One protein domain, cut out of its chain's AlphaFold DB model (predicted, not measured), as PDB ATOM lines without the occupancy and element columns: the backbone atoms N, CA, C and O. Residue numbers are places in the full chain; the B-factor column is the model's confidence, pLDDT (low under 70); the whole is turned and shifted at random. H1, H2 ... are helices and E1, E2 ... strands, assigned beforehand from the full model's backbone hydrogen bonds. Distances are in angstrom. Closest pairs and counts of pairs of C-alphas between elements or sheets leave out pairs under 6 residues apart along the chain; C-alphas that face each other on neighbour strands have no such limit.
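Overview. This is residues 19 to 64 of the 66 residues of an uncharacterized protein of Heliocybe sulcata (UniProt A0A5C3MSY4). A twisted two-stranded hairpin, E1 and E2, makes the body, and at the end of E2 the chain passes into a helix, H1, whose residues 57 to 63, with Thr 64, stick out as a free arm. Before E1, residues 19 to 29 hold no named element and fold back alongside the hairpin. The printed part has 46 residues, with two named strands and one named helix in the order E1, E2, H1; the sheet order is E1 - E2, antiparallel, and the class is mixed, helices and strands. The whole is loose, with a radius of gyration of the C-alphas of 12.9 A, and spans 41 by 15 by 13 A.

Along the chain. E1 is residues 30 to 35, 16.8 A from first to last C-alpha, beginning at C-alpha 30 (49.670, 71.218, 26.012). E2 is residues 45 to 52, 18.5 A long, and bends by 62 degrees at residue 48. H1 is residues 54 to 63, 14.7 A long, ending at C-alpha 63 (64.470, 69.116, 42.964).

Arrangement. E1 and E2 form a hairpin of antiparallel neighbours, with 156 degrees between their directions. C-alphas 31 and 50 face each other at 4.6 A. N 32 and O 49, 2.8 A apart, and N 46 and O 34, 2.9 A apart, are within hydrogen-bond range. A tight link of one residue joins E2 to H1. E1 and H1 are apart. In H1 every O i to N i+4 pair is within hydrogen-bond range.

Size, cuts and confidence. The two C-alphas farthest apart are those of Ala 41 and Thr 64, at 42.0 A. Without residues 57 to 64, which stand free, the body spans 30 by 14 by 14 A. The printed part has no cut, and the link from E1 to E2, nine residues, is short. The mean pLDDT of the printed part is 92.4, and no printed residue is under 70.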
ATOM      1  N   HIS A  19      58.158  70.543  14.777       94.69
ATOM      2  CA  HIS A  19      59.571  70.793  14.958       94.69
ATOM      3  C   HIS A  19      59.790  71.601  16.239       94.69
ATOM      4  O   HIS A  19      59.230  72.689  16.397       94.69
ATOM      5  N   ASP A  20      60.616  71.051  17.120       93.81
ATOM      6  CA  ASP A  20      61.176  71.706  18.292       93.81
ATOM      7  C   ASP A  20      62.701  71.613  18.167       93.81
ATOM      8  O   ASP A  20      63.249  70.513  18.100       93.81
ATOM      9  N   ALA A  21      63.369  72.759  18.038       90.12
ATOM     10  CA  ALA A  21      64.814  72.824  17.834       90.12
ATOM     11  C   ALA A  21      65.598  72.715  19.148       90.12
ATOM     12  O   ALA A  21      66.730  72.242  19.148       90.12
ATOM     13  N   GLN A  22      65.007  73.166  20.256       92.62
ATOM     14  CA  GLN A  22      65.663  73.243  21.565       92.62
ATOM     15  C   GLN A  22      65.288  72.058  22.467       92.62
ATOM     16  O   GLN A  22      65.799  71.962  23.578       92.62
ATOM     17  N   ASN A  23      64.425  71.157  21.978       90.50
ATOM     18  CA  ASN A  23      63.974  69.948  22.667       90.50
ATOM     19  C   ASN A  23      63.419  70.241  24.073       90.50
ATOM     20  O   ASN A  23      63.767  69.588  25.055       90.50
ATOM     21  N   GLN A  24      62.590  71.278  24.160       90.00
ATOM     22  CA  GLN A  24      61.971  71.744  25.400       90.00
ATOM     23  C   GLN A  24      60.713  70.950  25.755       90.00
ATOM     24  O   GLN A  24      60.303  70.942  26.915       90.00
ATOM     25  N   LEU A  25      60.083  70.326  24.758       92.06
ATOM     26  CA  LEU A  25      58.825  69.613  24.931       92.06
ATOM     27  C   LEU A  25      58.998  68.304  25.695       92.06
ATOM     28  O   LEU A  25      59.877  67.493  25.396       92.06
ATOM     29  N   ARG A  26      58.092  68.085  26.643       92.50
ATOM     30  CA  ARG A  26      57.961  66.861  27.431       92.50
ATOM     31  C   ARG A  26      56.651  66.140  27.114       92.50
ATOM     32  O   ARG A  26      55.826  66.624  26.329       92.50
ATOM     33  N   LEU A  27      56.476  64.943  27.673       91.50
ATOM     34  CA  LEU A  27      55.244  64.183  27.471       91.50
ATOM     35  C   LEU A  27      54.074  64.881  28.176       91.50
ATOM     36  O   LEU A  27      54.241  65.533  29.204       91.50
ATOM     37  N   GLU A  28      52.878  64.749  27.598       93.12
ATOM     38  CA  GLU A  28      51.637  65.358  28.106       93.12
ATOM     39  C   GLU A  28      51.633  66.900  28.173       93.12
ATOM     40  O   GLU A  28      50.786  67.511  28.835       93.12
ATOM     41  N   ASP A  29      52.536  67.558  27.440       94.19
ATOM     42  CA  ASP A  29      52.527  69.010  27.295       94.19
ATOM     43  C   ASP A  29      51.369  69.479  26.397       94.19
ATOM     44  O   ASP A  29      51.139  68.984  25.290       94.19
ATOM     45  N   THR A  30      50.652  70.511  26.846       95.75
ATOM     46  CA  THR A  30      49.670  71.218  26.012       95.75
ATOM     47  C   THR A  30      50.353  72.385  25.319       95.75
ATOM     48  O   THR A  30      50.832  73.313  25.976       95.75
ATOM     49  N   VAL A  31      50.373  72.361  23.987       95.31
ATOM     50  CA  VAL A  31      51.164  73.290  23.171       95.31
ATOM     51  C   VAL A  31      50.327  73.992  22.108       95.31
ATOM     52  O   VAL A  31      49.388  73.422  21.551       95.31
ATOM     53  N   LEU A  32      50.711  75.224  21.786       95.62
ATOM     54  CA  LEU A  32      50.289  75.921  20.577       95.62
ATOM     55  C   LEU A  32      51.355  75.746  19.499       95.62
ATOM     56  O   LEU A  32      52.536  76.030  19.716       95.62
ATOM     57  N   ILE A  33      50.914  75.303  18.327       96.00
ATOM     58  CA  ILE A  33      51.756  75.102  17.147       96.00
ATOM     59  C   ILE A  33      51.392  76.114  16.065       96.00
ATOM     60  O   ILE A  33      50.229  76.491  15.924       96.00
ATOM     61  N   ARG A  34      52.385  76.528  15.277       96.12
ATOM     62  CA  ARG A  34      52.206  77.428  14.126       96.12
ATOM     63  C   ARG A  34      52.692  76.774  12.840       96.12
ATOM     64  O   ARG A  34      53.611  75.954  12.875       96.12
ATOM     65  N   ASN A  35      52.113  77.157  11.705       96.88
ATOM     66  CA  ASN A  35      52.618  76.769  10.389       96.88
ATOM     67  C   ASN A  35      54.044  77.302  10.180       96.88
ATOM     68  O   ASN A  35      54.377  78.405  10.611       96.88
ATOM     69  N   CYS A  36      54.882  76.519   9.508       94.94
ATOM     70  CA  CYS A  36      56.237  76.910   9.125       94.94
ATOM     71  C   CYS A  36      56.580  76.366   7.726       94.94
ATOM     72  O   CYS A  36      55.867  75.489   7.219       94.94
ATOM     73  N   PRO A  37      57.680  76.833   7.107       94.75
ATOM     74  CA  PRO A  37      58.253  76.182   5.931       94.75
ATOM     75  C   PRO A  37      58.517  74.683   6.181       94.75
ATOM     76  O   PRO A  37      58.619  74.257   7.334       94.75
ATOM     77  N   PRO A  38      58.604  73.850   5.130       96.12
ATOM     78  CA  PRO A  38      58.878  72.427   5.293       96.12
ATOM     79  C   PRO A  38      60.277  72.209   5.885       96.12
ATOM     80  O   PRO A  38      61.276  72.529   5.256       96.12
ATOM     81  N   ILE A  39      60.338  71.637   7.088       94.38
ATOM     82  CA  ILE A  39      61.603  71.323   7.779       94.38
ATOM     83  C   ILE A  39      62.037  69.882   7.481       94.38
ATOM     84  O   ILE A  39      63.210  69.532   7.502       94.38
ATOM     85  N   SER A  40      61.067  69.014   7.204       92.88
ATOM     86  CA  SER A  40      61.265  67.626   6.790       92.88
ATOM     87  C   SER A  40      60.068  67.201   5.937       92.88
ATOM     88  O   SER A  40      59.084  67.939   5.844       92.88
ATOM     89  N   ALA A  41      60.089  65.988   5.380       93.38
ATOM     90  CA  ALA A  41      59.030  65.453   4.517       93.38
ATOM     91  C   ALA A  41      57.609  65.632   5.099       93.38
ATOM     92  O   ALA A  41      56.658  65.902   4.366       93.38
ATOM     93  N   ARG A  42      57.460  65.519   6.428       94.38
ATOM     94  CA  ARG A  42      56.161  65.615   7.126       94.38
ATOM     95  C   ARG A  42      56.075  66.715   8.193       94.38
ATOM     96  O   ARG A  42      54.982  66.962   8.700       94.38
ATOM     97  N   LYS A  43      57.184  67.381   8.539       95.00
ATOM     98  CA  LYS A  43      57.222  68.423   9.584       95.00
ATOM     99  C   LYS A  43      56.997  69.800   8.961       95.00
ATOM    100  O   LYS A  43      57.880  70.324   8.285       95.00
ATOM    101  N   ARG A  44      55.803  70.357   9.181       96.62
ATOM    102  CA  ARG A  44      55.349  71.666   8.653       96.62
ATOM    103  C   ARG A  44      54.773  72.581   9.742       96.62
ATOM    104  O   ARG A  44      54.092  73.560   9.446       96.62
ATOM    105  N   PHE A  45      55.019  72.222  10.999       96.75
ATOM    106  CA  PHE A  45      54.587  72.969  12.169       96.75
ATOM    107  C   PHE A  45      55.773  73.185  13.105       96.75
ATOM    108  O   PHE A  45      56.594  72.284  13.269       96.75
ATOM    109  N   THR A  46      55.842  74.355  13.734       95.50
ATOM    110  CA  THR A  46      56.829  74.687  14.778       95.50
ATOM    111  C   THR A  46      56.130  74.973  16.096       95.50
ATOM    112  O   THR A  46      54.965  75.386  16.110       95.50
ATOM    113  N   LEU A  47      56.841  74.748  17.200       95.44
ATOM    114  CA  LEU A  47      56.389  75.149  18.527       95.44
ATOM    115  C   LEU A  47      56.271  76.681  18.598       95.44
ATOM    116  O   LEU A  47      57.219  77.387  18.261       95.44
ATOM    117  N   ALA A  48      55.112  77.190  19.023       94.06
ATOM    118  CA  ALA A  48      54.899  78.621  19.248       94.06
ATOM    119  C   ALA A  48      54.883  78.967  20.742       94.06
ATOM    120  O   ALA A  48      55.531  79.923  21.157       94.06
ATOM    121  N   LYS A  49      54.137  78.201  21.550       94.00
ATOM    122  CA  LYS A  49      54.036  78.419  23.000       94.00
ATOM    123  C   LYS A  49      53.665  77.131  23.729       94.00
ATOM    124  O   LYS A  49      52.801  76.389  23.264       94.00
ATOM    125  N   ILE A  50      54.258  76.912  24.898       93.94
ATOM    126  CA  ILE A  50      53.845  75.867  25.842       93.94
ATOM    127  C   ILE A  50      52.795  76.477  26.779       93.94
ATOM    128  O   ILE A  50      53.040  77.514  27.395       93.94
ATOM    129  N   LEU A  51      51.601  75.884  26.840       93.88
ATOM    130  CA  LEU A  51      50.507  76.350  27.703       93.88
ATOM    131  C   LEU A  51      50.522  75.649  29.060       93.88
ATOM    132  O   LEU A  51      50.281  76.281  30.085       93.88
ATOM    133  N   LYS A  52      50.794  74.343  29.066       93.62
ATOM    134  CA  LYS A  52      50.831  73.526  30.280       93.62
ATOM    135  C   LYS A  52      51.908  72.464  30.126       93.62
ATOM    136  O   LYS A  52      51.858  71.725  29.149       93.62
ATOM    137  N   SER A  53      52.821  72.386  31.094       93.00
ATOM    138  CA  SER A  53      53.817  71.314  31.174       93.00
ATOM    139  C   SER A  53      53.777  70.627  32.541       93.00
ATOM    140  O   SER A  53      54.373  71.123  33.501       93.00
ATOM    141  N   PRO A  54      53.033  69.514  32.665       91.25
ATOM    142  CA  PRO A  54      52.914  68.782  33.924       91.25
ATOM    143  C   PRO A  54      54.238  68.154  34.369       91.25
ATOM    144  O   PRO A  54      54.570  68.188  35.552       91.25
ATOM    145  N   GLU A  55      55.016  67.595  33.439       89.50
ATOM    146  CA  GLU A  55      56.281  66.936  33.781       89.50
ATOM    147  C   GLU A  55      57.334  67.928  34.273       89.50
ATOM    148  O   GLU A  55      58.020  67.648  35.254       89.50
ATOM    149  N   ALA A  56      57.413  69.119  33.670       87.06
ATOM    150  CA  ALA A  56      58.309  70.167  34.149       87.06
ATOM    151  C   ALA A  56      58.032  70.525  35.612       87.06
ATOM    152  O   ALA A  56      58.948  70.562  36.432       87.06
ATOM    153  N   GLN A  57      56.757  70.716  35.950       87.38
ATOM    154  CA  GLN A  57      56.330  71.053  37.306       87.38
ATOM    155  C   GLN A  57      56.692  69.950  38.305       87.38
ATOM    156  O   GLN A  57      57.187  70.249  39.388       87.38
ATOM    157  N   ARG A  58      56.516  68.677  37.925       88.25
ATOM    158  CA  ARG A  58      56.906  67.532  38.764       88.25
ATOM    159  C   ARG A  58      58.404  67.518  39.039       88.25
ATOM    160  O   ARG A  58      58.806  67.396  40.189       88.25
ATOM    161  N   THR A  59      59.228  67.675  38.002       88.44
ATOM    162  CA  THR A  59      60.692  67.665  38.170       88.44
ATOM    163  C   THR A  59      61.174  68.779  39.101       88.44
ATOM    164  O   THR A  59      61.999  68.521  39.971       88.44
ATOM    165  N   LEU A  60      60.597  69.979  38.980       87.50
ATOM    166  CA  LEU A  60      60.909  71.122  39.842       87.50
ATOM    167  C   LEU A  60      60.489  70.888  41.301       87.50
ATOM    168  O   LEU A  60      61.220  71.244  42.225       87.50
ATOM    169  N   ALA A  61      59.326  70.268  41.516       87.69
ATOM    170  CA  ALA A  61      58.861  69.921  42.856       87.69
ATOM    171  C   ALA A  61      59.794  68.908  43.541       87.69
ATOM    172  O   ALA A  61      60.060  69.031  44.729       87.69
ATOM    173  N   HIS A  62      60.334  67.941  42.791       85.88
ATOM    174  CA  HIS A  62      61.282  66.962  43.327       85.88
ATOM    175  C   HIS A  62      62.684  67.533  43.587       85.88
ATOM    176  O   HIS A  62      63.376  67.038  44.471       85.88
ATOM    177  N   SER A  63      63.123  68.543  42.828       84.19
ATOM    178  CA  SER A  63      64.470  69.116  42.964       84.19
ATOM    179  C   SER A  63      64.616  70.120  44.104       84.19
ATOM    180  O   SER A  63      65.734  70.533  44.388       84.19
ATOM    181  N   THR A  64      63.513  70.562  44.708       80.75
ATOM    182  CA  THR A  64      63.541  71.523  45.816       80.75
ATOM    183  C   THR A  64      63.610  70.737  47.128       80.75
ATOM    184  O   THR A  64      62.587  70.179  47.527       80.75
TER     185      THR A  64